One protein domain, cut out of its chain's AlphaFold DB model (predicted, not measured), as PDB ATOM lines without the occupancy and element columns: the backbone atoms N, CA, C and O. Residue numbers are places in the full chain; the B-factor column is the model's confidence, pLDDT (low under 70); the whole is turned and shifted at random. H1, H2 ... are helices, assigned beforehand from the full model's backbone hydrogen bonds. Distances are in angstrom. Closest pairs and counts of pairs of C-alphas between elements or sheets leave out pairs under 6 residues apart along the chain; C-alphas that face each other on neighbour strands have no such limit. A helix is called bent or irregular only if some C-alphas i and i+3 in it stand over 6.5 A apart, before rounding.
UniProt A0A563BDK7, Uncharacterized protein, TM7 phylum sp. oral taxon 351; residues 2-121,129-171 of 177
ATOM      1  N   GLU A   2    -108.902  42.058 -39.667       69.69
ATOM      2  CA  GLU A   2    -107.896  41.087 -39.194       69.69
ATOM      3  C   GLU A   2    -106.825  40.719 -40.241       69.69
ATOM      4  O   GLU A   2    -105.641  40.617 -39.929       69.69
ATOM      5  N   GLU A   3    -107.225  40.619 -41.509       68.00
ATOM      6  CA  GLU A   3    -106.347  40.279 -42.637       68.00
ATOM      7  C   GLU A   3    -105.331  41.393 -42.957       68.00
ATOM      8  O   GLU A   3    -104.147  41.134 -43.171       68.00
ATOM      9  N   ILE A   4    -105.758  42.658 -42.854       70.81
ATOM     10  CA  ILE A   4    -104.890  43.838 -43.002       70.81
ATOM     11  C   ILE A   4    -103.838  43.871 -41.885       70.81
ATOM     12  O   ILE A   4    -102.665  44.145 -42.136       70.81
ATOM     13  N   ARG A   5    -104.231  43.528 -40.652       71.44
ATOM     14  CA  ARG A   5    -103.321  43.481 -39.502       71.44
ATOM     15  C   ARG A   5    -102.281  42.363 -39.644       71.44
ATOM     16  O   ARG A   5    -101.119  42.594 -39.317       71.44
ATOM     17  N   LYS A   6    -102.659  41.188 -40.166       75.44
ATOM     18  CA  LYS A   6    -101.710  40.105 -40.496       75.44
ATOM     19  C   LYS A   6    -100.698  40.548 -41.557       75.44
ATOM     20  O   LYS A   6     -99.503  40.405 -41.323       75.44
ATOM     21  N   ASN A   7    -101.161  41.167 -42.644       75.69
ATOM     22  CA  ASN A   7    -100.294  41.639 -43.728       75.69
ATOM     23  C   ASN A   7     -99.289  42.710 -43.267       75.69
ATOM     24  O   ASN A   7     -98.125  42.662 -43.662       75.69
ATOM     25  N   ILE A   8     -99.687  43.628 -42.377       77.88
ATOM     26  CA  ILE A   8     -98.775  44.630 -41.793       77.88
ATOM     27  C   ILE A   8     -97.652  43.958 -40.990       77.88
ATOM     28  O   ILE A   8     -96.487  44.313 -41.158       77.88
ATOM     29  N   TRP A   9     -97.964  42.956 -40.161       77.31
ATOM     30  CA  TRP A   9     -96.945  42.235 -39.389       77.31
ATOM     31  C   TRP A   9     -95.986  41.432 -40.274       77.31
ATOM     32  O   TRP A   9     -94.791  41.398 -39.987       77.31
ATOM     33  N   THR A  10     -96.467  40.837 -41.369       74.44
ATOM     34  CA  THR A  10     -95.604  40.132 -42.331       74.44
ATOM     35  C   THR A  10     -94.664  41.098 -43.053       74.44
ATOM     36  O   THR A  10     -93.472  40.819 -43.162       74.44
ATOM     37  N   ILE A  11     -95.161  42.263 -43.479       70.06
ATOM     38  CA  ILE A  11     -94.349  43.306 -44.125       70.06
ATOM     39  C   ILE A  11     -93.290  43.848 -43.154       70.06
ATOM     40  O   ILE A  11     -92.118  43.937 -43.515       70.06
ATOM     41  N   VAL A  12     -93.664  44.141 -41.905       65.25
ATOM     42  CA  VAL A  12     -92.726  44.605 -40.869       65.25
ATOM     43  C   VAL A  12     -91.668  43.539 -40.559       65.25
ATOM     44  O   VAL A  12     -90.488  43.873 -40.476       65.25
ATOM     45  N   ALA A  13     -92.040  42.260 -40.457       66.69
ATOM     46  CA  ALA A  13     -91.088  41.169 -40.235       66.69
ATOM     47  C   ALA A  13     -90.103  40.998 -41.406       66.69
ATOM     48  O   ALA A  13     -88.904  40.826 -41.182       66.69
ATOM     49  N   VAL A  14     -90.573  41.112 -42.653       68.75
ATOM     50  CA  VAL A  14     -89.714  41.073 -43.848       68.75
ATOM     51  C   VAL A  14     -88.752  42.267 -43.867       68.75
ATOM     52  O   VAL A  14     -87.551  42.076 -44.050       68.75
ATOM     53  N   ILE A  15     -89.231  43.481 -43.581       64.62
ATOM     54  CA  ILE A  15     -88.385  44.684 -43.529       64.62
ATOM     55  C   ILE A  15     -87.337  44.575 -42.410       64.62
ATOM     56  O   ILE A  15     -86.154  44.804 -42.661       64.62
ATOM     57  N   LEU A  16     -87.729  44.157 -41.204       59.84
ATOM     58  CA  LEU A  16     -86.807  43.985 -40.075       59.84
ATOM     59  C   LEU A  16     -85.793  42.856 -40.310       59.84
ATOM     60  O   LEU A  16     -84.628  42.987 -39.945       59.84
ATOM     61  N   SER A  17     -86.191  41.766 -40.969       63.66
ATOM     62  CA  SER A  17     -85.248  40.705 -41.350       63.66
ATOM     63  C   SER A  17     -84.244  41.184 -42.407       63.66
ATOM     64  O   SER A  17     -83.057  40.862 -42.328       63.66
ATOM     65  N   SER A  18     -84.679  42.033 -43.344       65.12
ATOM     66  CA  SER A  18     -83.824  42.587 -44.397       65.12
ATOM     67  C   SER A  18     -82.783  43.578 -43.864       65.12
ATOM     68  O   SER A  18     -81.637  43.563 -44.319       65.12
ATOM     69  N   SER A  19     -83.124  44.381 -42.849       67.19
ATOM     70  CA  SER A  19     -82.199  45.341 -42.237       67.19
ATOM     71  C   SER A  19     -81.126  44.654 -41.387       67.19
ATOM     72  O   SER A  19     -79.961  45.048 -41.446       67.19
ATOM     73  N   VAL A  20     -81.475  43.580 -40.670       73.44
ATOM     74  CA  VAL A  20     -80.506  42.763 -39.920       73.44
ATOM     75  C   VAL A  20     -79.542  42.049 -40.869       73.44
ATOM     76  O   VAL A  20     -78.332  42.085 -40.653       73.44
ATOM     77  N   ILE A  21     -80.044  41.456 -41.959       75.81
ATOM     78  CA  ILE A  21     -79.198  40.807 -42.973       75.81
ATOM     79  C   ILE A  21     -78.272  41.831 -43.643       75.81
ATOM     80  O   ILE A  21     -77.073  41.580 -43.766       75.81
ATOM     81  N   ALA A  22     -78.787  43.005 -44.019       74.31
ATOM     82  CA  ALA A  22     -77.977  44.073 -44.602       74.31
ATOM     83  C   ALA A  22     -76.893  44.575 -43.631       74.31
ATOM     84  O   ALA A  22     -75.742  44.745 -44.033       74.31
ATOM     85  N   ALA A  23     -77.223  44.760 -42.348       72.19
ATOM     86  CA  ALA A  23     -76.260  45.147 -41.317       72.19
ATOM     87  C   ALA A  23     -75.173  44.079 -41.107       72.19
ATOM     88  O   ALA A  23     -73.990  44.414 -41.016       72.19
ATOM     89  N   LEU A  24     -75.541  42.793 -41.099       71.19
ATOM     90  CA  LEU A  24     -74.587  41.685 -41.022       71.19
ATOM     91  C   LEU A  24     -73.656  41.670 -42.237       71.19
ATOM     92  O   LEU A  24     -72.437  41.653 -42.066       71.19
ATOM     93  N   ILE A  25     -74.201  41.747 -43.455       78.19
ATOM     94  CA  ILE A  25     -73.406  41.799 -44.690       78.19
ATOM     95  C   ILE A  25     -72.450  42.995 -44.657       78.19
ATOM     96  O   ILE A  25     -71.259  42.825 -44.914       78.19
ATOM     97  N   ASN A  26     -72.929  44.183 -44.282       77.00
ATOM     98  CA  ASN A  26     -72.097  45.382 -44.193       77.00
ATOM     99  C   ASN A  26     -70.974  45.234 -43.159       77.00
ATOM    100  O   ASN A  26     -69.833  45.594 -43.457       77.00
ATOM    101  N   ASN A  27     -71.248  44.656 -41.987       74.38
ATOM    102  CA  ASN A  27     -70.225  44.388 -40.973       74.38
ATOM    103  C   ASN A  27     -69.178  43.378 -41.463       74.38
ATOM    104  O   ASN A  27     -67.978  43.613 -41.307       74.38
ATOM    105  N   PHE A  28     -69.599  42.300 -42.130       75.00
ATOM    106  CA  PHE A  28     -68.680  41.332 -42.734       75.00
ATOM    107  C   PHE A  28     -67.822  41.959 -43.839       75.00
ATOM    108  O   PHE A  28     -66.603  41.773 -43.861       75.00
ATOM    109  N   VAL A  29     -68.433  42.735 -44.737       77.31
ATOM    110  CA  VAL A  29     -67.734  43.417 -45.837       77.31
ATOM    111  C   VAL A  29     -66.742  44.445 -45.295       77.31
ATOM    112  O   VAL A  29     -65.606  44.507 -45.769       77.31
ATOM    113  N   THR A  30     -67.134  45.222 -44.285       78.56
ATOM    114  CA  THR A  30     -66.284  46.253 -43.671       78.56
ATOM    115  C   THR A  30     -65.117  45.623 -42.919       78.56
ATOM    116  O   THR A  30     -63.965  45.972 -43.179       78.56
ATOM    117  N   GLY A  31     -65.373  44.609 -42.085       79.19
ATOM    118  CA  GLY A  31     -64.318  43.862 -41.399       79.19
ATOM    119  C   GLY A  31     -63.335  43.202 -42.374       79.19
ATOM    120  O   GLY A  31     -62.121  43.236 -42.164       79.19
ATOM    121  N   TYR A  32     -63.832  42.665 -43.491       81.94
ATOM    122  CA  TYR A  32     -62.984  42.102 -44.541       81.94
ATOM    123  C   TYR A  32     -62.110  43.160 -45.231       81.94
ATOM    124  O   TYR A  32     -60.924  42.920 -45.473       81.94
ATOM    125  N   ARG A  33     -62.671  44.336 -45.540       85.44
ATOM    126  CA  ARG A  33     -61.929  45.455 -46.144       85.44
ATOM    127  C   ARG A  33     -60.830  45.964 -45.215       85.44
ATOM    128  O   ARG A  33     -59.705  46.120 -45.687       85.44
ATOM    129  N   ASN A  34     -61.121  46.121 -43.925       87.44
ATOM    130  CA  ASN A  34     -60.149  46.574 -42.928       87.44
ATOM    131  C   ASN A  34     -58.975  45.595 -42.824       87.44
ATOM    132  O   ASN A  34     -57.837  45.984 -43.082       87.44
ATOM    133  N   LYS A  35     -59.248  44.293 -42.644       88.50
ATOM    134  CA  LYS A  35     -58.190  43.263 -42.628       88.50
ATOM    135  C   LYS A  35     -57.386  43.206 -43.924       88.50
ATOM    136  O   LYS A  35     -56.192  42.913 -43.918       88.50
ATOM    137  N   ARG A  36     -58.024  43.440 -45.074       91.06
ATOM    138  CA  ARG A  36     -57.311  43.505 -46.358       91.06
ATOM    139  C   ARG A  36     -56.396  44.729 -46.425       91.06
ATOM    140  O   ARG A  36     -55.314  44.611 -46.993       91.06
ATOM    141  N   SER A  37     -56.820  45.868 -45.883       93.00
ATOM    142  CA  SER A  37     -56.010  47.086 -45.811       93.00
ATOM    143  C   SER A  37     -54.796  46.894 -44.903       93.00
ATOM    144  O   SER A  37     -53.675  47.100 -45.355       93.00
ATOM    145  N   GLU A  38     -55.002  46.369 -43.694       94.69
ATOM    146  CA  GLU A  38     -53.928  46.031 -42.744       94.69
ATOM    147  C   GLU A  38     -52.888  45.102 -43.381       94.69
ATOM    148  O   GLU A  38     -51.685  45.337 -43.304       94.69
ATOM    149  N   ARG A  39     -53.337  44.069 -44.110       95.19
ATOM    150  CA  ARG A  39     -52.427  43.167 -44.830       95.19
ATOM    151  C   ARG A  39     -51.661  43.859 -45.950       95.19
ATOM    152  O   ARG A  39     -50.503  43.522 -46.168       95.19
ATOM    153  N   LYS A  40     -52.286  44.778 -46.693       96.44
ATOM    154  CA  LYS A  40     -51.584  45.551 -47.732       96.44
ATOM    155  C   LYS A  40     -50.485  46.406 -47.114       96.44
ATOM    156  O   LYS A  40     -49.384  46.440 -47.652       96.44
ATOM    157  N   GLU A  41     -50.779  47.053 -45.993       97.06
ATOM    158  CA  GLU A  41     -49.809  47.859 -45.260       97.06
ATOM    159  C   GLU A  41     -48.660  46.998 -44.725       97.06
ATOM    160  O   GLU A  41     -47.497  47.328 -44.940       97.06
ATOM    161  N   LEU A  42     -48.972  45.848 -44.120       97.19
ATOM    162  CA  LEU A  42     -47.976  44.882 -43.660       97.19
ATOM    163  C   LEU A  42     -47.048  44.429 -44.796       97.19
ATOM    164  O   LEU A  42     -45.830  44.431 -44.643       97.19
ATOM    165  N   VAL A  43     -47.617  44.073 -45.952       97.38
ATOM    166  CA  VAL A  43     -46.851  43.695 -47.150       97.38
ATOM    167  C   VAL A  43     -45.951  44.839 -47.613       97.38
ATOM    168  O   VAL A  43     -44.778  44.608 -47.899       97.38
ATOM    169  N   ALA A  44     -46.482  46.062 -47.685       97.69
ATOM    170  CA  ALA A  44     -45.726  47.227 -48.129       97.69
ATOM    171  C   ALA A  44     -44.541  47.515 -47.198       97.69
ATOM    172  O   ALA A  44     -43.421  47.698 -47.672       97.69
ATOM    173  N   LYS A  45     -44.770  47.484 -45.881       97.94
ATOM    174  CA  LYS A  45     -43.730  47.707 -44.872       97.94
ATOM    175  C   LYS A  45     -42.657  46.615 -44.886       97.94
ATOM    176  O   LYS A  45     -41.475  46.939 -44.873       97.94
ATOM    177  N   ALA A  46     -43.056  45.349 -45.007       97.81
ATOM    178  CA  ALA A  46     -42.122  44.234 -45.128       97.81
ATOM    179  C   ALA A  46     -41.272  44.332 -46.410       97.81
ATOM    180  O   ALA A  46     -40.065  44.117 -46.387       97.81
ATOM    181  N   ASN A  47     -41.868  44.701 -47.549       96.88
ATOM    182  CA  ASN A  47     -41.084  44.913 -48.766       96.88
ATOM    183  C   ASN A  47     -40.108  46.094 -48.608       96.88
ATOM    184  O   ASN A  47     -38.941  45.997 -48.989       96.88
ATOM    185  N   ALA A  48     -40.564  47.192 -47.998       97.25
ATOM    186  CA  ALA A  48     -39.734  48.363 -47.745       97.25
ATOM    187  C   ALA A  48     -38.528  48.048 -46.843       97.25
ATOM    188  O   ALA A  48     -37.431  48.529 -47.124       97.25
ATOM    189  N   SER A  49     -38.685  47.212 -45.809       97.56
ATOM    190  CA  SER A  49     -37.572  46.847 -44.918       97.56
ATOM    191  C   SER A  49     -36.461  46.071 -45.635       97.56
ATOM    192  O   SER A  49     -35.278  46.258 -45.340       97.56
ATOM    193  N   ILE A  50     -36.807  45.263 -46.642       96.38
ATOM    194  CA  ILE A  50     -35.817  44.590 -47.494       96.38
ATOM    195  C   ILE A  50     -35.105  45.597 -48.401       96.38
ATOM    196  O   ILE A  50     -33.880  45.550 -48.525       96.38
ATOM    197  N   LEU A  51     -35.834  46.541 -49.000       94.75
ATOM    198  CA  LEU A  51     -35.231  47.565 -49.861       94.75
ATOM    199  C   LEU A  51     -34.273  48.486 -49.092       94.75
ATOM    200  O   LEU A  51     -33.243  48.876 -49.641       94.75
ATOM    201  N   LYS A  52     -34.522  48.747 -47.800       96.38
ATOM    202  CA  LYS A  52     -33.560  49.454 -46.932       96.38
ATOM    203  C   LYS A  52     -32.194  48.764 -46.897       96.38
ATOM    204  O   LYS A  52     -31.171  49.442 -46.845       96.38
ATOM    205  N   ARG A  53     -32.146  47.429 -46.976       94.19
ATOM    206  CA  ARG A  53     -30.878  46.686 -47.057       94.19
ATOM    207  C   ARG A  53     -30.151  46.926 -48.379       94.19
ATOM    208  O   ARG A  53     -28.931  47.062 -48.376       94.19
ATOM    209  N   VAL A  54     -30.876  46.963 -49.496       93.81
ATOM    210  CA  VAL A  54     -30.283  47.297 -50.801       93.81
ATOM    211  C   VAL A  54     -29.686  48.705 -50.742       93.81
ATOM    212  O   VAL A  54     -28.532  48.899 -51.117       93.81
ATOM    213  N   GLU A  55     -30.421  49.653 -50.154       93.50
ATOM    214  CA  GLU A  55     -29.959  51.030 -49.959       93.50
ATOM    215  C   GLU A  55     -28.733  51.134 -49.040       93.50
ATOM    216  O   GLU A  55     -27.833  51.942 -49.276       93.50
ATOM    217  N   LEU A  56     -28.637  50.280 -48.018       93.94
ATOM    218  CA  LEU A  56     -27.486  50.240 -47.116       93.94
ATOM    219  C   LEU A  56     -26.167  50.013 -47.871       93.94
ATOM    220  O   LEU A  56     -25.147  50.590 -47.499       93.94
ATOM    221  N   CYS A  57     -26.179  49.244 -48.965       92.50
ATOM    222  CA  CYS A  57     -24.995  49.062 -49.807       92.50
ATOM    223  C   CYS A  57     -24.500  50.390 -50.403       92.50
ATOM    224  O   CYS A  57     -23.293  50.639 -50.439       92.50
ATOM    225  N   TYR A  58     -25.412  51.261 -50.839       91.00
ATOM    226  CA  TYR A  58     -25.060  52.590 -51.344       91.00
ATOM    227  C   TYR A  58     -24.613  53.534 -50.240       91.00
ATOM    228  O   TYR A  58     -23.710  54.338 -50.452       91.00
ATOM    229  N   ARG A  59     -25.218  53.436 -49.054       93.00
ATOM    230  CA  ARG A  59     -24.809  54.237 -47.892       93.00
ATOM    231  C   ARG A  59     -23.390  53.904 -47.447       93.00
ATOM    232  O   ARG A  59     -22.607  54.815 -47.234       93.00
ATOM    233  N   ILE A  60     -23.028  52.619 -47.398       93.62
ATOM    234  CA  ILE A  60     -21.655  52.192 -47.079       93.62
ATOM    235  C   ILE A  60     -20.660  52.755 -48.100       93.62
ATOM    236  O   ILE A  60     -19.585  53.205 -47.714       93.62
ATOM    237  N   ARG A  61     -21.011  52.754 -49.392       90.50
ATOM    238  CA  ARG A  61     -20.164  53.320 -50.457       90.50
ATOM    239  C   ARG A  61     -19.967  54.832 -50.312       90.50
ATOM    240  O   ARG A  61     -18.859  55.308 -50.515       90.50
ATOM    241  N   ARG A  62     -21.024  55.560 -49.946       91.56
ATOM    242  CA  ARG A  62     -21.030  57.029 -49.828       91.56
ATOM    243  C   ARG A  62     -20.611  57.560 -48.458       91.56
ATOM    244  O   ARG A  62     -20.776  58.746 -48.195       91.56
ATOM    245  N   ARG A  63     -20.121  56.695 -47.569       93.44
ATOM    246  CA  ARG A  63     -19.833  57.079 -46.187       93.44
ATOM    247  C   ARG A  63     -18.741  58.142 -46.119       93.44
ATOM    248  O   ARG A  63     -17.686  57.989 -46.734       93.44
ATOM    249  N   ALA A  64     -18.976  59.192 -45.345       92.94
ATOM    250  CA  ALA A  64     -17.935  60.138 -44.983       92.94
ATOM    251  C   ALA A  64     -17.078  59.592 -43.829       92.94
ATOM    252  O   ALA A  64     -17.459  58.666 -43.102       92.94
ATOM    253  N   LYS A  65     -15.899  60.188 -43.625       89.38
ATOM    254  CA  LYS A  65     -15.027  59.836 -42.500       89.38
ATOM    255  C   LYS A  65     -15.759  60.099 -41.176       89.38
ATOM    256  O   LYS A  65     -16.174  61.220 -40.914       89.38
ATOM    257  N   GLY A  66     -15.877  59.069 -40.336       90.25
ATOM    258  CA  GLY A  66     -16.553  59.144 -39.033       90.25
ATOM    259  C   GLY A  66     -18.004  58.645 -39.018       90.25
ATOM    260  O   GLY A  66     -18.574  58.507 -37.940       90.25
ATOM    261  N   GLU A  67     -18.592  58.297 -40.166       93.69
ATOM    262  CA  GLU A  67     -19.975  57.790 -40.237       93.69
ATOM    263  C   GLU A  67     -20.106  56.279 -39.981       93.69
ATOM    264  O   GLU A  67     -21.216  55.756 -39.866       93.69
ATOM    265  N   ASP A  68     -18.986  55.563 -39.855       93.50
ATOM    266  CA  ASP A  68     -18.952  54.102 -39.743       93.50
ATOM    267  C   ASP A  68     -19.869  53.559 -38.640       93.50
ATOM    268  O   ASP A  68     -20.575  52.570 -38.849       93.50
ATOM    269  N   MET A  69     -19.879  54.203 -37.469       95.62
ATOM    270  CA  MET A  69     -20.727  53.782 -36.350       95.62
ATOM    271  C   MET A  69     -22.211  54.017 -36.625       95.62
ATOM    272  O   MET A  69     -23.026  53.146 -36.329       95.62
ATOM    273  N   ALA A  70     -22.568  55.143 -37.247       96.38
ATOM    274  CA  ALA A  70     -23.953  55.426 -37.615       96.38
ATOM    275  C   ALA A  70     -24.477  54.408 -38.642       96.38
ATOM    276  O   ALA A  70     -25.592  53.905 -38.512       96.38
ATOM    277  N   ILE A  71     -23.651  54.040 -39.626       96.50
ATOM    278  CA  ILE A  71     -24.012  53.048 -40.648       96.50
ATOM    279  C   ILE A  71     -24.127  51.641 -40.052       96.50
ATOM    280  O   ILE A  71     -25.028  50.891 -40.431       96.50
ATOM    281  N   LYS A  72     -23.250  51.271 -39.112       96.44
ATOM    282  CA  LYS A  72     -23.344  49.991 -38.391       96.44
ATOM    283  C   LYS A  72     -24.627  49.898 -37.566       96.44
ATOM    284  O   LYS A  72     -25.305  48.879 -37.646       96.44
ATOM    285  N   ASN A  73     -24.993  50.958 -36.847       97.62
ATOM    286  CA  ASN A  73     -26.249  51.002 -36.094       97.62
ATOM    287  C   ASN A  73     -27.458  50.886 -37.029       97.62
ATOM    288  O   ASN A  73     -28.306  50.028 -36.823       97.62
ATOM    289  N   LEU A  74     -27.462  51.626 -38.143       97.06
ATOM    290  CA  LEU A  74     -28.504  51.494 -39.163       97.06
ATOM    291  C   LEU A  74     -28.600  50.060 -39.718       97.06
ATOM    292  O   LEU A  74     -29.691  49.568 -40.000       97.06
ATOM    293  N   ALA A  75     -27.469  49.372 -39.893       96.94
ATOM    294  CA  ALA A  75     -27.460  47.980 -40.331       96.94
ATOM    295  C   ALA A  75     -28.114  47.043 -39.302       96.94
ATOM    296  O   ALA A  75     -28.835  46.125 -39.702       96.94
ATOM    297  N   HIS A  76     -27.882  47.288 -38.008       98.00
ATOM    298  CA  HIS A  76     -28.552  46.582 -36.917       98.00
ATOM    299  C   HIS A  76     -30.060  46.846 -36.923       98.00
ATOM    300  O   HIS A  76     -30.825  45.885 -36.966       98.00
ATOM    301  N   ASP A  77     -30.486  48.106 -37.021       98.12
ATOM    302  CA  ASP A  77     -31.907  48.474 -37.060       98.12
ATOM    303  C   ASP A  77     -32.636  47.788 -38.228       98.12
ATOM    304  O   ASP A  77     -33.715  47.215 -38.073       98.12
ATOM    305  N   ILE A  78     -32.016  47.774 -39.413       97.88
ATOM    306  CA  ILE A  78     -32.556  47.088 -40.597       97.88
ATOM    307  C   ILE A  78     -32.646  45.574 -40.362       97.88
ATOM    308  O   ILE A  78     -33.568  44.921 -40.858       97.88
ATOM    309  N   GLN A  79     -31.686  44.972 -39.658       97.81
ATOM    310  CA  GLN A  79     -31.731  43.547 -39.336       97.81
ATOM    311  C   GLN A  79     -32.885  43.228 -38.378       97.81
ATOM    312  O   GLN A  79     -33.619  42.269 -38.628       97.81
ATOM    313  N   GLU A  80     -33.059  44.027 -37.328       98.38
ATOM    314  CA  GLU A  80     -34.149  43.878 -36.363       98.38
ATOM    315  C   GLU A  80     -35.516  44.059 -37.029       98.38
ATOM    316  O   GLU A  80     -36.393  43.207 -36.882       98.38
ATOM    317  N   GLU A  81     -35.674  45.095 -37.856       98.25
ATOM    318  CA  GLU A  81     -36.903  45.351 -38.611       98.25
ATOM    319  C   GLU A  81     -37.244  44.185 -39.556       98.25
ATOM    320  O   GLU A  81     -38.397  43.754 -39.655       98.25
ATOM    321  N   ASN A  82     -36.240  43.618 -40.228       98.19
ATOM    322  CA  ASN A  82     -36.445  42.470 -41.103       98.19
ATOM    323  C   ASN A  82     -36.872  41.211 -40.332       98.19
ATOM    324  O   ASN A  82     -37.729  40.470 -40.820       98.19
ATOM    325  N   GLU A  83     -36.308  40.960 -39.147       98.31
ATOM    326  CA  GLU A  83     -36.701  39.821 -38.307       98.31
ATOM    327  C   GLU A  83     -38.090  40.027 -37.681       98.31
ATOM    328  O   GLU A  83     -38.873  39.075 -37.590       98.31
ATOM    329  N   TYR A  84     -38.440  41.272 -37.345       98.31
ATOM    330  CA  TYR A  84     -39.781  41.652 -36.913       98.31
ATOM    331  C   TYR A  84     -40.827  41.311 -37.982       98.31
ATOM    332  O   TYR A  84     -41.752  40.539 -37.713       98.31
ATOM    333  N   TYR A  85     -40.666  41.799 -39.220       98.44
ATOM    334  CA  TYR A  85     -41.634  41.512 -40.286       98.44
ATOM    335  C   TYR A  85     -41.659  40.038 -40.676       98.44
ATOM    336  O   TYR A  85     -42.732  39.501 -40.947       98.44
ATOM    337  N   LYS A  86     -40.516  39.344 -40.644       98.00
ATOM    338  CA  LYS A  86     -40.481  37.888 -40.824       98.00
ATOM    339  C   LYS A  86     -41.349  37.182 -39.787       98.00
ATOM    340  O   LYS A  86     -42.182  36.357 -40.159       98.00
ATOM    341  N   SER A  87     -41.172  37.509 -38.510       98.06
ATOM    342  CA  SER A  87     -41.925  36.904 -37.409       98.06
ATOM    343  C   SER A  87     -43.417  37.208 -37.523       98.06
ATOM    344  O   SER A  87     -44.241  36.295 -37.459       98.06
ATOM    345  N   LEU A  88     -43.769  38.464 -37.802       97.69
ATOM    346  CA  LEU A  88     -45.156  38.887 -37.969       97.69
ATOM    347  C   LEU A  88     -45.834  38.184 -39.156       97.69
ATOM    348  O   LEU A  88     -46.926  37.639 -39.021       97.69
ATOM    349  N   LEU A  89     -45.163  38.100 -40.306       97.56
ATOM    350  CA  LEU A  89     -45.674  37.378 -41.475       97.56
ATOM    351  C   LEU A  89     -45.789  35.866 -41.234       97.56
ATOM    352  O   LEU A  89     -46.681  35.228 -41.790       97.56
ATOM    353  N   MET A  90     -44.914  35.282 -40.411       96.62
ATOM    354  CA  MET A  90     -45.004  33.874 -40.016       96.62
ATOM    355  C   MET A  90     -46.237  33.595 -39.151       96.62
ATOM    356  O   MET A  90     -46.870  32.554 -39.349       96.62
ATOM    357  N   VAL A  91     -46.584  34.516 -38.247       96.62
ATOM    358  CA  VAL A  91     -47.819  34.462 -37.450       96.62
ATOM    359  C   VAL A  91     -49.045  34.608 -38.354       96.62
ATOM    360  O   VAL A  91     -49.975  33.811 -38.253       96.62
ATOM    361  N   GLU A  92     -49.023  35.556 -39.295       94.12
ATOM    362  CA  GLU A  92     -50.162  35.808 -40.187       94.12
ATOM    363  C   GLU A  92     -50.416  34.697 -41.211       94.12
ATOM    364  O   GLU A  92     -51.554  34.299 -41.475       94.12
ATOM    365  N   ALA A  93     -49.354  34.200 -41.840       94.56
ATOM    366  CA  ALA A  93     -49.407  33.059 -42.736       94.56
ATOM    367  C   ALA A  93     -48.019  32.436 -42.872       94.56
ATOM    368  O   ALA A  93     -47.186  32.899 -43.650       94.56
ATOM    369  N   ARG A  94     -47.806  31.299 -42.201       94.50
ATOM    370  CA  ARG A  94     -46.525  30.575 -42.195       94.50
ATOM    371  C   ARG A  94     -45.900  30.378 -43.580       94.50
ATOM    372  O   ARG A  94     -44.689  30.506 -43.716       94.50
ATOM    373  N   TRP A  95     -46.685  30.042 -44.607       95.00
ATOM    374  CA  TRP A  95     -46.142  29.876 -45.964       95.00
ATOM    375  C   TRP A  95     -45.589  31.198 -46.512       95.00
ATOM    376  O   TRP A  95     -44.503  31.228 -47.078       95.00
ATOM    377  N   TYR A  96     -46.283  32.309 -46.269       96.19
ATOM    378  CA  TYR A  96     -45.892  33.623 -46.757       96.19
ATOM    379  C   TYR A  96     -44.700  34.191 -45.972       96.19
ATOM    380  O   TYR A  96     -43.764  34.709 -46.573       96.19
ATOM    381  N   GLY A  97     -44.645  33.977 -44.653       97.00
ATOM    382  CA  GLY A  97     -43.453  34.276 -43.852       97.00
ATOM    383  C   GLY A  97     -42.202  33.505 -44.311       97.00
ATOM    384  O   GLY A  97     -41.098  34.059 -44.338       97.00
ATOM    385  N   LYS A  98     -42.355  32.255 -44.776       95.88
ATOM    386  CA  LYS A  98     -41.258  31.517 -45.431       95.88
ATOM    387  C   LYS A  98     -40.845  32.165 -46.754       95.88
ATOM    388  O   LYS A  98     -39.651  32.312 -46.991       95.88
ATOM    389  N   ARG A  99     -41.797  32.595 -47.591       96.19
ATOM    390  CA  ARG A  99     -41.520  33.318 -48.850       96.19
ATOM    391  C   ARG A  99     -40.768  34.626 -48.622       96.19
ATOM    392  O   ARG A  99     -39.794  34.899 -49.322       96.19
ATOM    393  N   TYR A 100     -41.146  35.376 -47.592       97.69
ATOM    394  CA  TYR A 100     -40.400  36.548 -47.144       97.69
ATOM    395  C   TYR A 100     -38.974  36.189 -46.700       97.69
ATOM    396  O   TYR A 100     -38.017  36.833 -47.115       97.69
ATOM    397  N   SER A 101     -38.810  35.113 -45.924       96.94
ATOM    398  CA  SER A 101     -37.486  34.647 -45.486       96.94
ATOM    399  C   SER A 101     -36.579  34.271 -46.666       96.94
ATOM    400  O   SER A 101     -35.396  34.608 -46.663       96.94
ATOM    401  N   LEU A 102     -37.129  33.612 -47.692       96.50
ATOM    402  CA  LEU A 102     -36.401  33.284 -48.923       96.50
ATOM    403  C   LEU A 102     -36.007  34.539 -49.705       96.50
ATOM    404  O   LEU A 102     -34.877  34.625 -50.188       96.50
ATOM    405  N   TYR A 103     -36.911  35.516 -49.799       97.00
ATOM    406  CA  TYR A 103     -36.633  36.796 -50.450       97.00
ATOM    407  C   TYR A 103     -35.501  37.538 -49.734       97.00
ATOM    408  O   TYR A 103     -34.499  37.887 -50.357       97.00
ATOM    409  N   LEU A 104     -35.608  37.681 -48.410       97.31
ATOM    410  CA  LEU A 104     -34.590  38.309 -47.574       97.31
ATOM    411  C   LEU A 104     -33.232  37.611 -47.712       97.31
ATOM    412  O   LEU A 104     -32.226  38.289 -47.892       97.31
ATOM    413  N   SER A 105     -33.187  36.275 -47.660       97.00
ATOM    414  CA  SER A 105     -31.939  35.519 -47.850       97.00
ATOM    415  C   SER A 105     -31.326  35.783 -49.222       97.00
ATOM    416  O   SER A 105     -30.143  36.085 -49.313       97.00
ATOM    417  N   SER A 106     -32.137  35.756 -50.280       95.94
ATOM    418  CA  SER A 106     -31.654  35.971 -51.648       95.94
ATOM    419  C   SER A 106     -31.089  37.386 -51.831       95.94
ATOM    420  O   SER A 106     -30.031  37.567 -52.427       95.94
ATOM    421  N   ILE A 107     -31.744  38.400 -51.254       96.31
ATOM    422  CA  ILE A 107     -31.232  39.777 -51.256       96.31
ATOM    423  C   ILE A 107     -29.962  39.904 -50.413       96.31
ATOM    424  O   ILE A 107     -29.043  40.626 -50.803       96.31
ATOM    425  N   ARG A 108     -29.862  39.207 -49.273       95.81
ATOM    426  CA  ARG A 108     -28.634  39.167 -48.461       95.81
ATOM    427  C   ARG A 108     -27.461  38.599 -49.249       95.81
ATOM    428  O   ARG A 108     -26.389  39.194 -49.192       95.81
ATOM    429  N   ASP A 109     -27.681  37.520 -49.988       94.88
ATOM    430  CA  ASP A 109     -26.648  36.878 -50.800       94.88
ATOM    431  C   ASP A 109     -26.189  37.810 -51.934       94.88
ATOM    432  O   ASP A 109     -24.991  38.025 -52.109       94.88
ATOM    433  N   LEU A 110     -27.129  38.464 -52.630       94.31
ATOM    434  CA  LEU A 110     -26.817  39.424 -53.701       94.31
ATOM    435  C   LEU A 110     -26.096  40.685 -53.210       94.31
ATOM    436  O   LEU A 110     -25.260  41.241 -53.920       94.31
ATOM    437  N   THR A 111     -26.439  41.171 -52.018       94.88
ATOM    438  CA  THR A 111     -25.870  42.413 -51.465       94.88
ATOM    439  C   THR A 111     -24.595  42.175 -50.662       94.88
ATOM    440  O   THR A 111     -23.788  43.090 -50.527       94.88
ATOM    441  N   GLY A 112     -24.378  40.966 -50.136       94.38
ATOM    442  CA  GLY A 112     -23.313  40.670 -49.177       94.38
ATOM    443  C   GLY A 112     -21.908  40.933 -49.713       94.38
ATOM    444  O   GLY A 112     -21.115  41.607 -49.054       94.38
ATOM    445  N   GLU A 113     -21.602  40.457 -50.921       92.56
ATOM    446  CA  GLU A 113     -20.287  40.675 -51.533       92.56
ATOM    447  C   GLU A 113     -20.052  42.157 -51.860       92.56
ATOM    448  O   GLU A 113     -18.979  42.693 -51.581       92.56
ATOM    449  N   ALA A 114     -21.069  42.840 -52.391       91.69
ATOM    450  CA  ALA A 114     -20.999  44.263 -52.712       91.69
ATOM    451  C   ALA A 114     -20.776  45.119 -51.455       91.69
ATOM    452  O   ALA A 114     -19.904  45.987 -51.446       91.69
ATOM    453  N   MET A 115     -21.497  44.825 -50.368       93.69
ATOM    454  CA  MET A 115     -21.308  45.481 -49.072       93.69
ATOM    455  C   MET A 115     -19.910  45.218 -48.506       93.69
ATOM    456  O   MET A 115     -19.278  46.141 -48.001       93.69
ATOM    457  N   LYS A 116     -19.402  43.981 -48.608       94.06
ATOM    458  CA  LYS A 116     -18.044  43.636 -48.162       94.06
ATOM    459  C   LYS A 116     -16.988  44.435 -48.923       94.06
ATOM    460  O   LYS A 116     -16.126  45.035 -48.289       94.06
ATOM    461  N   LYS A 117     -17.078  44.483 -50.257       92.25
ATOM    462  CA  LYS A 117     -16.173  45.283 -51.097       92.25
ATOM    463  C   LYS A 117     -16.251  46.766 -50.739       92.25
ATOM    464  O   LYS A 117     -15.219  47.403 -50.599       92.25
ATOM    465  N   ALA A 118     -17.457  47.286 -50.513       91.06
ATOM    466  CA  ALA A 118     -17.656  48.689 -50.163       91.06
ATOM    467  C   ALA A 118     -17.011  49.064 -48.821       91.06
ATOM    468  O   ALA A 118     -16.494  50.167 -48.685       91.06
ATOM    469  N   TRP A 119     -17.005  48.160 -47.837       93.44
ATOM    470  CA  TRP A 119     -16.299  48.371 -46.568       93.44
ATOM    471  C   TRP A 119     -14.772  48.321 -46.698       93.44
ATOM    472  O   TRP A 119     -14.082  48.903 -45.866       93.44
ATOM    473  N   GLN A 120     -14.244  47.629 -47.709       92.00
ATOM    474  CA  GLN A 120     -12.802  47.511 -47.958       92.00
ATOM    475  C   GLN A 120     -12.226  48.694 -48.743       92.00
ATOM    476  O   GLN A 120     -11.012  48.867 -48.770       92.00
ATOM    477  N   THR A 121     -13.078  49.489 -49.386       88.00
ATOM    478  CA  THR A 121     -12.695  50.725 -50.073       88.00
ATOM    479  C   THR A 121     -12.969  51.930 -49.187       88.00
ATOM    480  O   THR A 121     -13.912  51.908 -48.387       88.00
ATOM    481  N   MET A 129     -24.178  56.584 -58.559       58.00
ATOM    482  CA  MET A 129     -24.801  55.261 -58.443       58.00
ATOM    483  C   MET A 129     -24.033  54.185 -59.252       58.00
ATOM    484  O   MET A 129     -23.916  53.037 -58.806       58.00
ATOM    485  N   GLU A 130     -23.390  54.586 -60.355       55.16
ATOM    486  CA  GLU A 130     -22.502  53.786 -61.211       55.16
ATOM    487  C   GLU A 130     -21.036  53.767 -60.713       55.16
ATOM    488  O   GLU A 130     -20.161  54.407 -61.283       55.16
ATOM    489  N   SER A 131     -20.728  53.012 -59.652       58.69
ATOM    490  CA  SER A 131     -19.325  52.710 -59.278       58.69
ATOM    491  C   SER A 131     -18.860  51.346 -59.801       58.69
ATOM    492  O   SER A 131     -19.656  50.508 -60.226       58.69
ATOM    493  N   SER A 132     -17.561  51.082 -59.622       65.88
ATOM    494  CA  SER A 132     -16.887  49.776 -59.736       65.88
ATOM    495  C   SER A 132     -17.580  48.621 -58.991       65.88
ATOM    496  O   SER A 132     -17.467  47.468 -59.402       65.88
ATOM    497  N   ILE A 133     -18.335  48.905 -57.922       78.44
ATOM    498  CA  ILE A 133     -19.115  47.917 -57.165       78.44
ATOM    499  C   ILE A 133     -20.559  47.902 -57.686       78.44
ATOM    500  O   ILE A 133     -21.426  48.608 -57.168       78.44
ATOM    501  N   LYS A 134     -20.829  47.101 -58.722       81.25
ATOM    502  CA  LYS A 134     -22.169  46.983 -59.320       81.25
ATOM    503  C   LYS A 134     -23.032  45.966 -58.571       81.25
ATOM    504  O   LYS A 134     -22.638  44.815 -58.406       81.25
ATOM    505  N   LEU A 135     -24.226  46.387 -58.156       87.81
ATOM    506  CA  LEU A 135     -25.283  45.471 -57.728       87.81
ATOM    507  C   LEU A 135     -25.986  44.905 -58.965       87.81
ATOM    508  O   LEU A 135     -26.171  45.599 -59.966       87.81
ATOM    509  N   ASN A 136     -26.413  43.646 -58.892       91.50
ATOM    510  CA  ASN A 136     -27.223  43.048 -59.948       91.50
ATOM    511  C   ASN A 136     -28.681  43.523 -59.823       91.50
ATOM    512  O   ASN A 136     -29.528  42.826 -59.265       91.50
ATOM    513  N   HIS A 137     -28.957  44.733 -60.317       90.19
ATOM    514  CA  HIS A 137     -30.280  45.364 -60.245       90.19
ATOM    515  C   HIS A 137     -31.373  44.535 -60.892       90.19
ATOM    516  O   HIS A 137     -32.420  44.350 -60.280       90.19
ATOM    517  N   LYS A 138     -31.085  43.959 -62.061       93.44
ATOM    518  CA  LYS A 138     -32.010  43.064 -62.751       93.44
ATOM    519  C   LYS A 138     -32.427  41.901 -61.851       93.44
ATOM    520  O   LYS A 138     -33.606  41.592 -61.747       93.44
ATOM    521  N   LYS A 139     -31.474  41.292 -61.133       94.38
ATOM    522  CA  LYS A 139     -31.788  40.178 -60.233       94.38
ATOM    523  C   LYS A 139     -32.581  40.600 -59.000       94.38
ATOM    524  O   LYS A 139     -33.432  39.852 -58.526       94.38
ATOM    525  N   ILE A 140     -32.292  41.784 -58.466       93.94
ATOM    526  CA  ILE A 140     -33.046  42.361 -57.347       93.94
ATOM    527  C   ILE A 140     -34.496  42.628 -57.771       93.94
ATOM    528  O   ILE A 140     -35.412  42.293 -57.024       93.94
ATOM    529  N   GLU A 141     -34.701  43.176 -58.970       94.69
ATOM    530  CA  GLU A 141     -36.020  43.431 -59.556       94.69
ATOM    531  C   GLU A 141     -36.797  42.127 -59.776       94.69
ATOM    532  O   GLU A 141     -37.899  41.985 -59.258       94.69
ATOM    533  N   GLU A 142     -36.173  41.123 -60.398       95.62
ATOM    534  CA  GLU A 142     -36.723  39.770 -60.573       95.62
ATOM    535  C   GLU A 142     -37.208  39.148 -59.246       95.62
ATOM    536  O   GLU A 142     -38.304  38.585 -59.158       95.62
ATOM    537  N   LEU A 143     -36.415  39.270 -58.175       95.88
ATOM    538  CA  LEU A 143     -36.802  38.797 -56.842       95.88
ATOM    539  C   LEU A 143     -37.952  39.618 -56.237       95.88
ATOM    540  O   LEU A 143     -38.829  39.050 -55.580       95.88
ATOM    541  N   SER A 144     -37.954  40.936 -56.449       95.56
ATOM    542  CA  SER A 144     -39.012  41.832 -55.974       95.56
ATOM    543  C   SER A 144     -40.347  41.551 -56.667       95.56
ATOM    544  O   SER A 144     -41.392  41.488 -56.011       95.56
ATOM    545  N   ASP A 145     -40.316  41.287 -57.972       95.69
ATOM    546  CA  ASP A 145     -41.475  40.887 -58.763       95.69
ATOM    547  C   ASP A 145     -42.030  39.549 -58.288       95.69
ATOM    548  O   ASP A 145     -43.237  39.406 -58.056       95.69
ATOM    549  N   GLN A 146     -41.152  38.575 -58.051       95.44
ATOM    550  CA  GLN A 146     -41.555  37.279 -57.525       95.44
ATOM    551  C   GLN A 146     -42.207  37.405 -56.137       95.44
ATOM    552  O   GLN A 146     -43.268  36.818 -55.891       95.44
ATOM    553  N   PHE A 147     -41.642  38.217 -55.238       95.94
ATOM    554  CA  PHE A 147     -42.252  38.481 -53.934       95.94
ATOM    555  C   PHE A 147     -43.577  39.256 -54.055       95.94
ATOM    556  O   PHE A 147     -44.532  38.989 -53.319       95.94
ATOM    557  N   SER A 148     -43.693  40.158 -55.030       96.00
ATOM    558  CA  SER A 148     -44.933  40.880 -55.343       96.00
ATOM    559  C   SER A 148     -46.037  39.946 -55.853       96.00
ATOM    560  O   SER A 148     -47.209  40.104 -55.495       96.00
ATOM    561  N   LEU A 149     -45.696  38.923 -56.641       95.25
ATOM    562  CA  LEU A 149     -46.641  37.877 -57.046       95.25
ATOM    563  C   LEU A 149     -47.143  37.075 -55.841       95.25
ATOM    564  O   LEU A 149     -48.352  36.845 -55.710       95.25
ATOM    565  N   ASP A 150     -46.249  36.700 -54.928       95.88
ATOM    566  CA  ASP A 150     -46.625  36.000 -53.697       95.88
ATOM    567  C   ASP A 150     -47.460  36.886 -52.763       95.88
ATOM    568  O   ASP A 150     -48.452  36.422 -52.197       95.88
ATOM    569  N   SER A 151     -47.168  38.187 -52.713       96.50
ATOM    570  CA  SER A 151     -47.972  39.194 -52.013       96.50
ATOM    571  C   SER A 151     -49.407  39.250 -52.546       96.50
ATOM    572  O   SER A 151     -50.374  39.228 -51.781       96.50
ATOM    573  N   ARG A 152     -49.583  39.263 -53.875       95.00
ATOM    574  CA  ARG A 152     -50.914  39.233 -54.509       95.00
ATOM    575  C   ARG A 152     -51.678  37.958 -54.150       95.00
ATOM    576  O   ARG A 152     -52.884  38.018 -53.903       95.00
ATOM    577  N   ARG A 153     -50.991  36.810 -54.101       94.62
ATOM    578  CA  ARG A 153     -51.578  35.526 -53.675       94.62
ATOM    579  C   ARG A 153     -51.981  35.560 -52.201       94.62
ATOM    580  O   ARG A 153     -53.074  35.107 -51.881       94.62
ATOM    581  N   PHE A 154     -51.160  36.149 -51.333       95.50
ATOM    582  CA  PHE A 154     -51.458  36.328 -49.909       95.50
ATOM    583  C   PHE A 154     -52.688  37.213 -49.664       95.50
ATOM    584  O   PHE A 154     -53.527  36.895 -48.819       95.50
ATOM    585  N   LEU A 155     -52.854  38.280 -50.449       94.25
ATOM    586  CA  LEU A 155     -54.007  39.183 -50.355       94.25
ATOM    587  C   LEU A 155     -55.319  38.580 -50.888       94.25
ATOM    588  O   LEU A 155     -56.386  39.163 -50.681       94.25
ATOM    589  N   CYS A 156     -55.263  37.435 -51.571       93.12
ATOM    590  CA  CYS A 156     -56.428  36.726 -52.087       93.12
ATOM    591  C   CYS A 156     -56.744  35.509 -51.205       93.12
ATOM    592  O   CYS A 156     -55.977  34.551 -51.163       93.12
ATOM    593  N   SER A 157     -57.900  35.511 -50.534       87.75
ATOM    594  CA  SER A 157     -58.272  34.467 -49.564       87.75
ATOM    595  C   SER A 157     -58.216  33.044 -50.131       87.75
ATOM    596  O   SER A 157     -57.629  32.171 -49.496       87.75
ATOM    597  N   LEU A 158     -58.765  32.820 -51.332       89.19
ATOM    598  CA  LEU A 158     -58.770  31.503 -51.984       89.19
ATOM    599  C   LEU A 158     -57.350  31.040 -52.333       89.19
ATOM    600  O   LEU A 158     -56.950  29.926 -51.989       89.19
ATOM    601  N   LYS A 159     -56.557  31.916 -52.963       91.12
ATOM    602  CA  LYS A 159     -55.174  31.597 -53.345       91.12
ATOM    603  C   LYS A 159     -54.293  31.363 -52.126       91.12
ATOM    604  O   LYS A 159     -53.442  30.487 -52.168       91.12
ATOM    605  N   ARG A 160     -54.510  32.091 -51.032       90.44
ATOM    606  CA  ARG A 160     -53.762  31.921 -49.784       90.44
ATOM    607  C   ARG A 160     -53.927  30.519 -49.194       90.44
ATOM    608  O   ARG A 160     -52.933  29.940 -48.764       90.44
ATOM    609  N   THR A 161     -55.145  29.977 -49.187       89.81
ATOM    610  CA  THR A 161     -55.399  28.606 -48.711       89.81
ATOM    611  C   THR A 161     -54.739  27.582 -49.627       89.81
ATOM    612  O   THR A 161     -54.054  26.681 -49.148       89.81
ATOM    613  N   TRP A 162     -54.871  27.761 -50.944       92.69
ATOM    614  CA  TRP A 162     -54.229  26.884 -51.923       92.69
ATOM    615  C   TRP A 162     -52.699  26.891 -51.792       92.69
ATOM    616  O   TRP A 162     -52.088  25.829 -51.700       92.69
ATOM    617  N   MET A 163     -52.081  28.072 -51.685       92.25
ATOM    618  CA  MET A 163     -50.631  28.223 -51.512       92.25
ATOM    619  C   MET A 163     -50.124  27.549 -50.237       92.25
ATOM    620  O   MET A 163     -49.052  26.952 -50.251       92.25
ATOM    621  N   ALA A 164     -50.890  27.600 -49.143       90.06
ATOM    622  CA  ALA A 164     -50.513  26.938 -47.897       90.06
ATOM    623  C   ALA A 164     -50.399  25.411 -48.058       90.06
ATOM    624  O   ALA A 164     -49.489  24.799 -47.500       90.06
ATOM    625  N   ILE A 165     -51.308  24.808 -48.831       91.62
ATOM    626  CA  ILE A 165     -51.299  23.374 -49.141       91.62
ATOM    627  C   ILE A 165     -50.173  23.063 -50.131       91.62
ATOM    628  O   ILE A 165     -49.352  22.185 -49.879       91.62
ATOM    629  N   HIS A 166     -50.097  23.827 -51.219       91.50
ATOM    630  CA  HIS A 166     -49.093  23.680 -52.266       91.50
ATOM    631  C   HIS A 166     -47.659  23.735 -51.717       91.50
ATOM    632  O   HIS A 166     -46.871  22.826 -51.968       91.50
ATOM    633  N   ASP A 167     -47.320  24.745 -50.908       87.25
ATOM    634  CA  ASP A 167     -45.974  24.878 -50.331       87.25
ATOM    635  C   ASP A 167     -45.655  23.772 -49.321       87.25
ATOM    636  O   ASP A 167     -44.490  23.400 -49.169       87.25
ATOM    637  N   LYS A 168     -46.671  23.229 -48.635       87.94
ATOM    638  CA  LYS A 168     -46.496  22.074 -47.746       87.94
ATOM    639  C   LYS A 168     -46.143  20.812 -48.539       87.94
ATOM    640  O   LYS A 168     -45.324  20.036 -48.062       87.94
ATOM    641  N   ILE A 169     -46.736  20.629 -49.720       89.75
ATOM    642  CA  ILE A 169     -46.509  19.462 -50.585       89.75
ATOM    643  C   ILE A 169     -45.175  19.577 -51.329       89.75
ATOM    644  O   ILE A 169     -44.380  18.645 -51.302       89.75
ATOM    645  N   LEU A 170     -44.908  20.716 -51.973       86.81
ATOM    646  CA  LEU A 170     -43.726  20.878 -52.828       86.81
ATOM    647  C   LEU A 170     -42.454  21.263 -52.068       86.81
ATOM    648  O   LEU A 170     -41.369  21.214 -52.640       86.81
ATOM    649  N   GLY A 171     -42.567  21.671 -50.801       82.62
ATOM    650  CA  GLY A 171     -41.411  21.970 -49.958       82.62
ATOM    651  C   GLY A 171     -40.490  23.026 -50.568       82.62
ATOM    652  O   GLY A 171     -39.289  22.801 -50.671       82.62
TER     653      GLY A 171
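AT A GLANCE: This is residues 2 to 121 and 129 to 171 of the 177 residues of an uncharacterized protein of TM7 phylum sp. oral taxon 351 (UniProt A0A563BDK7). One very long helix, H1, runs the length of the model; its residues 2 to 34 stick out as a free arm, and the rest of H1 joins H2, the arm H3a of the bent helix H3, and H4 in an up-and-down bundle of four. H5 turns off steeply from the end of H4 and packs on the beginning of H3a, while the short arm H3b packs on the last residues of H1. The printed part has 163 residues with five named helices, in the order H1 to H5, and no named strand: the class is all helix. The whole is extended, with a radius of gyration of the C-alphas of 25.1 A and spans of 96 by 39 by 26 A; the free arm makes much of the length.

IN THESE COORDINATES: H1, residues 2 to 61, runs 89.3 A from C-alpha 2 at (-107.896, 41.087, -39.194) to C-alpha 61 at (-20.164, 53.320, -50.457), with a kink of 28 degrees near residue 54. H2, residues 68 to 92, is 36.2 A long. H3, residues 94 to 120, was assigned as one helix by its hydrogen bonds but is bent: C-alphas 110 and 113 are 7.0 A apart. Its arms are H3a, residues 94 to 110, 24.5 A, and H3b, residues 113 to 120. H4, residues 137 to 154, measures 25.2 A. H5, residues 157 to 170, ends with C-alpha 170 at (-43.726, 20.878, -52.828).

HOW THE PARTS SIT: H1 and H2 form a helical hairpin and touch through residues 42 to 60 of H1, closest at the C-alphas of Ala 46 and Tyr 85, 5.6 A, at a shallow tilt of 31 degrees. H2 and H3a form another, with the C-alphas of Met 90 and Gly 97 closest at 4.2 A. H3a and H4 touch, opposite ways at a shallow tilt of 5 degrees; their closest C-alphas, of Tyr 103 and Leu 143, are 6.7 A apart. H1 and H4 are close but not clearly touching. H3b touches H1, with the C-alphas of Met 115 and Cys 57 closest at 5.2 A. H5 touches H3a at a steep tilt of 67 degrees, only just short of perpendicular, with the C-alphas of Ala 164 and Trp 95 closest at 5.6 A. H4 and H5 touch only at the corner. H2 and H4 are apart. Every O i to N i+4 pair is within hydrogen-bond range in H2, H3a, H3b, H4 and H5; in H1, 53 of 56 are.

THE WHOLE: The two C-alphas farthest apart, of Glu 2 and Thr 121, are 96.3 A apart. Without residues 2 to 34 the body spans 52 by 25 by 23 A. Residues 122 to 128 are not printed, and C-alphas 121 and 129 are 15.4 A apart across the cut. Of the links printed whole, none is long. The mean pLDDT of the printed part is 89.1; residues 2 to 3, 12 to 19 and 129 to 132 are under 70.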